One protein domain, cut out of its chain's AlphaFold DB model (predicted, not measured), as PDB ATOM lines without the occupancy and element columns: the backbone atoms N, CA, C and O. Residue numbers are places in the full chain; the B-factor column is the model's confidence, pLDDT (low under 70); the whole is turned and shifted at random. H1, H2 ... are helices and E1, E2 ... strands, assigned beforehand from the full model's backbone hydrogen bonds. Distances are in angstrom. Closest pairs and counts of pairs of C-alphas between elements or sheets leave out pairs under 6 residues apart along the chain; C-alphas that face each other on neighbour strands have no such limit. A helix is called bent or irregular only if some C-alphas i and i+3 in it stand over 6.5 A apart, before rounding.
ATOM      1  N   PHE A 512      38.996 -16.316 -58.527       39.28
ATOM      2  CA  PHE A 512      39.828 -17.445 -58.957       39.28
ATOM      3  C   PHE A 512      40.841 -16.943 -60.007       39.28
ATOM      4  O   PHE A 512      40.704 -17.220 -61.196       39.28
ATOM      5  N   VAL A 513      41.827 -16.134 -59.595       39.84
ATOM      6  CA  VAL A 513      42.944 -15.766 -60.483       39.84
ATOM      7  C   VAL A 513      43.913 -16.942 -60.548       39.84
ATOM      8  O   VAL A 513      44.467 -17.354 -59.525       39.84
ATOM      9  N   GLU A 514      44.152 -17.467 -61.748       44.78
ATOM     10  CA  GLU A 514      45.160 -18.501 -61.981       44.78
ATOM     11  C   GLU A 514      46.567 -17.946 -61.703       44.78
ATOM     12  O   GLU A 514      47.192 -17.301 -62.541       44.78
ATOM     13  N   GLY A 515      47.060 -18.167 -60.483       55.50
ATOM     14  CA  GLY A 515      48.392 -17.730 -60.072       55.50
ATOM     15  C   GLY A 515      48.673 -17.937 -58.588       55.50
ATOM     16  O   GLY A 515      49.688 -18.541 -58.243       55.50
ATOM     17  N   LYS A 516      47.785 -17.466 -57.700       67.56
ATOM     18  CA  LYS A 516      47.973 -17.601 -56.246       67.56
ATOM     19  C   LYS A 516      46.669 -17.428 -55.456       67.56
ATOM     20  O   LYS A 516      46.247 -16.307 -55.193       67.56
ATOM     21  N   LEU A 517      46.063 -18.542 -55.045       74.69
ATOM     22  CA  LEU A 517      44.900 -18.565 -54.153       74.69
ATOM     23  C   LEU A 517      45.327 -19.117 -52.787       74.69
ATOM     24  O   LEU A 517      45.556 -20.316 -52.657       74.69
ATOM     25  N   ASP A 518      45.432 -18.261 -51.770       81.62
ATOM     26  CA  ASP A 518      45.874 -18.690 -50.433       81.62
ATOM     27  C   ASP A 518      44.763 -19.459 -49.674       81.62
ATOM     28  O   ASP A 518      45.051 -20.413 -48.950       81.62
ATOM     29  N   ILE A 519      43.486 -19.092 -49.874       86.62
ATOM     30  CA  ILE A 519      42.312 -19.704 -49.221       86.62
ATOM     31  C   ILE A 519      41.180 -19.931 -50.238       86.62
ATOM     32  O   ILE A 519      40.816 -19.016 -50.973       86.62
ATOM     33  N   LEU A 520      40.585 -21.129 -50.240       86.81
ATOM     34  CA  LEU A 520      39.383 -21.483 -50.999       86.81
ATOM     35  C   LEU A 520      38.205 -21.613 -50.029       86.81
ATOM     36  O   LEU A 520      38.104 -22.598 -49.297       86.81
ATOM     37  N   LEU A 521      37.309 -20.628 -50.051       88.56
ATOM     38  CA  LEU A 521      36.033 -20.689 -49.344       88.56
ATOM     39  C   LEU A 521      35.042 -21.534 -50.156       88.56
ATOM     40  O   LEU A 521      34.798 -21.242 -51.325       88.56
ATOM     41  N   THR A 522      34.478 -22.587 -49.565       91.19
ATOM     42  CA  THR A 522      33.537 -23.477 -50.260       91.19
ATOM     43  C   THR A 522      32.563 -24.160 -49.291       91.19
ATOM     44  O   THR A 522      32.654 -23.975 -48.078       91.19
ATOM     45  N   ASP A 523      31.593 -24.910 -49.807       91.62
ATOM     46  CA  ASP A 523      30.559 -25.597 -49.028       91.62
ATOM     47  C   ASP A 523      30.580 -27.123 -49.284       91.62
ATOM     48  O   ASP A 523      31.520 -27.665 -49.863       91.62
ATOM     49  N   HIS A 524      29.533 -27.837 -48.861       86.88
ATOM     50  CA  HIS A 524      29.389 -29.275 -49.106       86.88
ATOM     51  C   HIS A 524      29.155 -29.675 -50.580       86.88
ATOM     52  O   HIS A 524      29.271 -30.858 -50.893       86.88
ATOM     53  N   SER A 525      28.866 -28.732 -51.489       88.19
ATOM     54  CA  SER A 525      28.754 -29.003 -52.933       88.19
ATOM     55  C   SER A 525      30.115 -29.170 -53.632       88.19
ATOM     56  O   SER A 525      30.186 -29.641 -54.770       88.19
ATOM     57  N   ALA A 526      31.212 -28.814 -52.951       90.31
ATOM     58  CA  ALA A 526      32.562 -28.817 -53.495       90.31
ATOM     59  C   ALA A 526      32.985 -30.187 -54.052       90.31
ATOM     60  O   ALA A 526      33.194 -31.153 -53.313       90.31
ATOM     61  N   THR A 527      33.200 -30.270 -55.369       92.50
ATOM     62  CA  THR A 527      33.689 -31.516 -55.978       92.50
ATOM     63  C   THR A 527      35.083 -31.875 -55.451       92.50
ATOM     64  O   THR A 527      35.972 -31.023 -55.351       92.50
ATOM     65  N   ALA A 528      35.320 -33.162 -55.176       93.19
ATOM     66  CA  ALA A 528      36.610 -33.637 -54.666       93.19
ATOM     67  C   ALA A 528      37.798 -33.246 -55.575       93.19
ATOM     68  O   ALA A 528      38.876 -32.935 -55.079       93.19
ATOM     69  N   SER A 529      37.576 -33.176 -56.894       93.12
ATOM     70  CA  SER A 529      38.557 -32.703 -57.883       93.12
ATOM     71  C   SER A 529      38.967 -31.239 -57.659       93.12
ATOM     72  O   SER A 529      40.152 -30.912 -57.732       93.12
ATOM     73  N   MET A 530      38.020 -30.353 -57.326       89.44
ATOM     74  CA  MET A 530      38.310 -28.954 -56.990       89.44
ATOM     75  C   MET A 530      39.113 -28.847 -55.686       89.44
ATOM     76  O   MET A 530      40.131 -28.155 -55.642       89.44
ATOM     77  N   VAL A 531      38.704 -29.588 -54.651       91.06
ATOM     78  CA  VAL A 531      39.390 -29.631 -53.347       91.06
ATOM     79  C   VAL A 531      40.821 -30.172 -53.485       91.06
ATOM     80  O   VAL A 531      41.751 -29.630 -52.890       91.06
ATOM     81  N   GLU A 532      41.031 -31.208 -54.301       92.56
ATOM     82  CA  GLU A 532      42.359 -31.776 -54.552       92.56
ATOM     83  C   GLU A 532      43.251 -30.830 -55.377       92.56
ATOM     84  O   GLU A 532      44.432 -30.676 -55.058       92.56
ATOM     85  N   LYS A 533      42.703 -30.143 -56.392       91.12
ATOM     86  CA  LYS A 533      43.420 -29.095 -57.146       91.12
ATOM     87  C   LYS A 533      43.876 -27.957 -56.230       91.12
ATOM     88  O   LYS A 533      45.048 -27.593 -56.269       91.12
ATOM     89  N   ALA A 534      42.991 -27.449 -55.371       88.62
ATOM     90  CA  ALA A 534      43.323 -26.403 -54.405       88.62
ATOM     91  C   ALA A 534      44.463 -26.846 -53.467       88.62
ATOM     92  O   ALA A 534      45.484 -26.165 -53.362       88.62
ATOM     93  N   ARG A 535      44.358 -28.045 -52.878       88.25
ATOM     94  CA  ARG A 535      45.407 -28.613 -52.013       88.25
ATOM     95  C   ARG A 535      46.750 -28.792 -52.740       88.25
ATOM     96  O   ARG A 535      47.788 -28.542 -52.135       88.25
ATOM     97  N   LYS A 536      46.758 -29.149 -54.033       92.25
ATOM     98  CA  LYS A 536      47.984 -29.238 -54.862       92.25
ATOM     99  C   LYS A 536      48.651 -27.885 -55.134       92.25
ATOM    100  O   LYS A 536      49.858 -27.850 -55.338       92.25
ATOM    101  N   ILE A 537      47.888 -26.791 -55.112       88.31
ATOM    102  CA  ILE A 537      48.388 -25.409 -55.233       88.31
ATOM    103  C   ILE A 537      48.895 -24.875 -53.870       88.31
ATOM    104  O   ILE A 537      49.545 -23.837 -53.811       88.31
ATOM    105  N   GLY A 538      48.648 -25.599 -52.770       87.00
ATOM    106  CA  GLY A 538      48.947 -25.158 -51.400       87.00
ATOM    107  C   GLY A 538      47.836 -24.318 -50.759       87.00
ATOM    108  O   GLY A 538      48.027 -23.777 -49.675       87.00
ATOM    109  N   CYS A 539      46.677 -24.223 -51.414       88.06
ATOM    110  CA  CYS A 539      45.529 -23.441 -50.972       88.06
ATOM    111  C   CYS A 539      44.800 -24.108 -49.790       88.06
ATOM    112  O   CYS A 539      44.491 -25.306 -49.831       88.06
ATOM    113  N   ALA A 540      44.481 -23.331 -48.751       86.81
ATOM    114  CA  ALA A 540      43.699 -23.803 -47.611       86.81
ATOM    115  C   ALA A 540      42.198 -23.827 -47.947       86.81
ATOM    116  O   ALA A 540      41.578 -22.784 -48.141       86.81
ATOM    117  N   VAL A 541      41.594 -25.016 -47.995       90.00
ATOM    118  CA  VAL A 541      40.149 -25.173 -48.239       90.00
ATOM    119  C   VAL A 541      39.390 -25.046 -46.918       90.00
ATOM    120  O   VAL A 541      39.683 -25.787 -45.979       90.00
ATOM    121  N   VAL A 542      38.436 -24.114 -46.841       90.50
ATOM    122  CA  VAL A 542      37.683 -23.779 -45.620       90.50
ATOM    123  C   VAL A 542      36.193 -23.571 -45.907       90.50
ATOM    124  O   VAL A 542      35.803 -23.208 -47.016       90.50
ATOM    125  N   SER A 543      35.355 -23.771 -44.889       90.69
ATOM    126  CA  SER A 543      33.907 -23.556 -44.966       90.69
ATOM    127  C   SER A 543      33.491 -22.129 -44.584       90.69
ATOM    128  O   SER A 543      34.249 -21.386 -43.958       90.69
ATOM    129  N   SER A 544      32.250 -21.746 -44.899       87.69
ATOM    130  CA  SER A 544      31.638 -20.477 -44.456       87.69
ATOM    131  C   SER A 544      31.663 -20.278 -42.931       87.69
ATOM    132  O   SER A 544      31.753 -19.142 -42.460       87.69
ATOM    133  N   GLU A 545      31.683 -21.365 -42.154       88.94
ATOM    134  CA  GLU A 545      31.878 -21.329 -40.702       88.94
ATOM    135  C   GLU A 545      33.213 -20.686 -40.306       88.94
ATOM    136  O   GLU A 545      33.242 -19.904 -39.357       88.94
ATOM    137  N   TRP A 546      34.301 -20.944 -41.044       87.69
ATOM    138  CA  TRP A 546      35.613 -20.337 -40.783       87.69
ATOM    139  C   TRP A 546      35.532 -18.810 -40.857       87.69
ATOM    140  O   TRP A 546      35.947 -18.122 -39.928       87.69
ATOM    141  N   LEU A 547      34.904 -18.277 -41.910       85.00
ATOM    142  CA  LEU A 547      34.733 -16.834 -42.102       85.00
ATOM    143  C   LEU A 547      33.946 -16.200 -40.939       85.00
ATOM    144  O   LEU A 547      34.328 -15.143 -40.433       85.00
ATOM    145  N   ILE A 548      32.888 -16.871 -40.471       87.50
ATOM    146  CA  ILE A 548      32.063 -16.412 -39.344       87.50
ATOM    147  C   ILE A 548      32.845 -16.454 -38.021       87.50
ATOM    148  O   ILE A 548      32.802 -15.491 -37.254       87.50
ATOM    149  N   GLN A 549      33.583 -17.531 -37.749       85.12
ATOM    150  CA  GLN A 549      34.369 -17.672 -36.518       85.12
ATOM    151  C   GLN A 549      35.524 -16.663 -36.444       85.12
ATOM    152  O   GLN A 549      35.711 -16.004 -35.418       85.12
ATOM    153  N   VAL A 550      36.271 -16.509 -37.539       78.25
ATOM    154  CA  VAL A 550      37.447 -15.635 -37.628       78.25
ATOM    155  C   VAL A 550      37.036 -14.160 -37.615       78.25
ATOM    156  O   VAL A 550      37.417 -13.414 -36.715       78.25
ATOM    157  N   HIS A 551      36.229 -13.724 -38.588       73.44
ATOM    158  CA  HIS A 551      35.993 -12.295 -38.808       73.44
ATOM    159  C   HIS A 551      34.821 -11.722 -38.010       73.44
ATOM    160  O   HIS A 551      34.909 -10.576 -37.578       73.44
ATOM    161  N   ALA A 552      33.737 -12.480 -37.808       76.81
ATOM    162  CA  ALA A 552      32.550 -11.956 -37.131       76.81
ATOM    163  C   ALA A 552      32.582 -12.195 -35.612       76.81
ATOM    164  O   ALA A 552      32.347 -11.262 -34.850       76.81
ATOM    165  N   ILE A 553      32.878 -13.421 -35.163       80.88
ATOM    166  CA  ILE A 553      32.736 -13.807 -33.747       80.88
ATOM    167  C   ILE A 553      33.978 -13.456 -32.924       80.88
ATOM    168  O   ILE A 553      33.876 -12.675 -31.981       80.88
ATOM    169  N   THR A 554      35.152 -13.995 -33.270       78.56
ATOM    170  CA  THR A 554      36.376 -13.741 -32.481       78.56
ATOM    171  C   THR A 554      36.990 -12.367 -32.753       78.56
ATOM    172  O   THR A 554      37.709 -11.846 -31.906       78.56
ATOM    173  N   GLY A 555      36.719 -11.767 -33.919       66.88
ATOM    174  CA  GLY A 555      37.279 -10.472 -34.330       66.88
ATOM    175  C   GLY A 555      38.793 -10.491 -34.589       66.88
ATOM    176  O   GLY A 555      39.397  -9.436 -34.792       66.88
ATOM    177  N   ILE A 556      39.423 -11.670 -34.585       65.62
ATOM    178  CA  ILE A 556      40.857 -11.846 -34.822       65.62
ATOM    179  C   ILE A 556      41.053 -12.189 -36.296       65.62
ATOM    180  O   ILE A 556      40.608 -13.232 -36.762       65.62
ATOM    181  N   CYS A 557      41.792 -11.358 -37.031       52.94
ATOM    182  CA  CYS A 557      42.192 -11.673 -38.403       52.94
ATOM    183  C   CYS A 557      43.267 -12.784 -38.403       52.94
ATOM    184  O   CYS A 557      44.468 -12.512 -38.433       52.94
ATOM    185  N   LEU A 558      42.838 -14.050 -38.328       47.56
ATOM    186  CA  LEU A 558      43.703 -15.230 -38.142       47.56
ATOM    187  C   LEU A 558      44.575 -15.599 -39.362       47.56
ATOM    188  O   LEU A 558      45.322 -16.577 -39.315       47.56
ATOM    189  N   ILE A 559      44.560 -14.781 -40.420       43.81
ATOM    190  CA  ILE A 559      45.395 -14.925 -41.625       43.81
ATOM    191  C   ILE A 559      46.900 -14.966 -41.276       43.81
ATOM    192  O   ILE A 559      47.678 -15.651 -41.935       43.81
ATOM    193  N   ALA A 560      47.322 -14.283 -40.207       37.00
ATOM    194  CA  ALA A 560      48.736 -14.055 -39.897       37.00
ATOM    195  C   ALA A 560      49.535 -15.260 -39.342       37.00
ATOM    196  O   ALA A 560      50.743 -15.121 -39.163       37.00
ATOM    197  N   ASN A 561      48.918 -16.407 -39.006       36.38
ATOM    198  CA  ASN A 561      49.616 -17.480 -38.264       36.38
ATOM    199  C   ASN A 561      49.203 -18.933 -38.600       36.38
ATOM    200  O   ASN A 561      49.249 -19.820 -37.743       36.38
ATOM    201  N   PHE A 562      48.888 -19.223 -39.869       44.06
ATOM    202  CA  PHE A 562      48.630 -20.599 -40.336       44.06
ATOM    203  C   PHE A 562      49.781 -21.593 -40.059       44.06
ATOM    204  O   PHE A 562      49.541 -22.790 -39.937       44.06
ATOM    205  N   ALA A 563      51.019 -21.115 -39.890       36.22
ATOM    206  CA  ALA A 563      52.196 -21.951 -39.645       36.22
ATOM    207  C   ALA A 563      52.262 -22.616 -38.248       36.22
ATOM    208  O   ALA A 563      53.144 -23.442 -38.031       36.22
ATOM    209  N   SER A 564      51.390 -22.250 -37.295       34.75
ATOM    210  CA  SER A 564      51.506 -22.685 -35.883       34.75
ATOM    211  C   SER A 564      50.239 -23.290 -35.256       34.75
ATOM    212  O   SER A 564      50.274 -23.656 -34.083       34.75
ATOM    213  N   PHE A 565      49.127 -23.423 -35.992       40.50
ATOM    214  CA  PHE A 565      47.864 -23.965 -35.462       40.50
ATOM    215  C   PHE A 565      47.457 -25.293 -36.116       40.50
ATOM    216  O   PHE A 565      46.502 -25.379 -36.885       40.50
ATOM    217  N   THR A 566      48.125 -26.375 -35.710       37.69
ATOM    218  CA  THR A 566      47.837 -27.777 -36.088       37.69
ATOM    219  C   THR A 566      46.466 -28.308 -35.624       37.69
ATOM    220  O   THR A 566      46.179 -29.489 -35.781       37.69
ATOM    221  N   ILE A 567      45.629 -27.460 -35.019       36.53
ATOM    222  CA  ILE A 567      44.364 -27.828 -34.363       36.53
ATOM    223  C   ILE A 567      43.158 -27.667 -35.309       36.53
ATOM    224  O   ILE A 567      42.155 -28.355 -35.138       36.53
ATOM    225  N   LEU A 568      43.242 -26.823 -36.349       39.06
ATOM    226  CA  LEU A 568      42.108 -26.578 -37.259       39.06
ATOM    227  C   LEU A 568      41.789 -27.744 -38.215       39.06
ATOM    228  O   LEU A 568      40.737 -27.740 -38.850       39.06
ATOM    229  N   SER A 569      42.642 -28.770 -38.290       31.08
ATOM    230  CA  SER A 569      42.475 -29.952 -39.155       31.08
ATOM    231  C   SER A 569      41.321 -30.894 -38.765       31.08
ATOM    232  O   SER A 569      41.222 -31.983 -39.319       31.08
ATOM    233  N   VAL A 570      40.474 -30.503 -37.806       32.12
ATOM    234  CA  VAL A 570      39.307 -31.265 -37.314       32.12
ATOM    235  C   VAL A 570      37.976 -30.677 -37.832       32.12
ATOM    236  O   VAL A 570      36.912 -31.223 -37.565       32.12
ATOM    237  N   ILE A 571      38.020 -29.560 -38.573       36.69
ATOM    238  CA  ILE A 571      36.843 -28.821 -39.089       36.69
ATOM    239  C   ILE A 571      36.851 -28.765 -40.642       36.69
ATOM    240  O   ILE A 571      36.099 -28.016 -41.263       36.69
ATOM    241  N   ILE A 572      37.699 -29.591 -41.274       31.56
ATOM    242  CA  ILE A 572      37.795 -29.832 -42.727       31.56
ATOM    243  C   ILE A 572      37.381 -31.279 -43.009       31.56
ATOM    244  O   ILE A 572      36.643 -31.486 -43.996       31.56
TER     245      ILE A 572
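This is residues 512 to 572 of the 572 residues of the protein "BRCT domain-containing protein" of Angiostrongylus cantonensis (UniProt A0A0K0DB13). A small sheet of two parallel strands, E1 and E2, stands between H1 on one side and H2 with H3 on the other, and H2 leads straight off E2. E1, H1 and E2 form a strand-helix-strand unit, two parallel strands joined through a helix, with a right-handed crossover. The printed part has 61 residues, with three named helices and two named strands in the order E1 H1 E2 H2 H3; it is mixed in class, helices and strands, and compact, with a radius of gyration of the C-alphas of 12.1 A and spans of 31 by 23 by 22 A.

E1 is residues 519 to 522, 9.6 A, from C-alpha 519 at (42.312, -19.704, -49.221); E2 is 540 to 543, 10.1 A. H1 is 528 to 537, 14.4 A; H2 is 544 to 554, 14.5 A; H3 is 558 to 564, 11.0 A, ending at C-alpha 564 (51.506, -22.685, -35.883). H2 is only just irregular, C-alphas 551 and 554 being 6.50 A apart; H3 is irregular, 560 to 563 being 8.6 A.

In the parallel pair, at 32 degrees, N 520 and O 540 are 2.9 A apart, within hydrogen-bond range. The closest C-alphas of H1 and E2, Val 531 and Val 541, are 6.8 A apart. H2 and H3 are close but not clearly touching, Val 550 and Leu 558 having the closest C-alphas, 6.3 A, and about perpendicular at 76 degrees. H1 is apart from H2 and H3. Each O i to N i+4 pair is within range in H1, 5 of 7 in H2, 0 of 3 in H3, where 1 of 4 O i to N i+3 pairs is.

The C-alphas farthest apart, Ser 529 and Gly 555, are 32.4 A apart. The printed part has no cut, and the four links between named elements are tight. pLDDT is under 70 at residues 512 to 516 and 555 to 572.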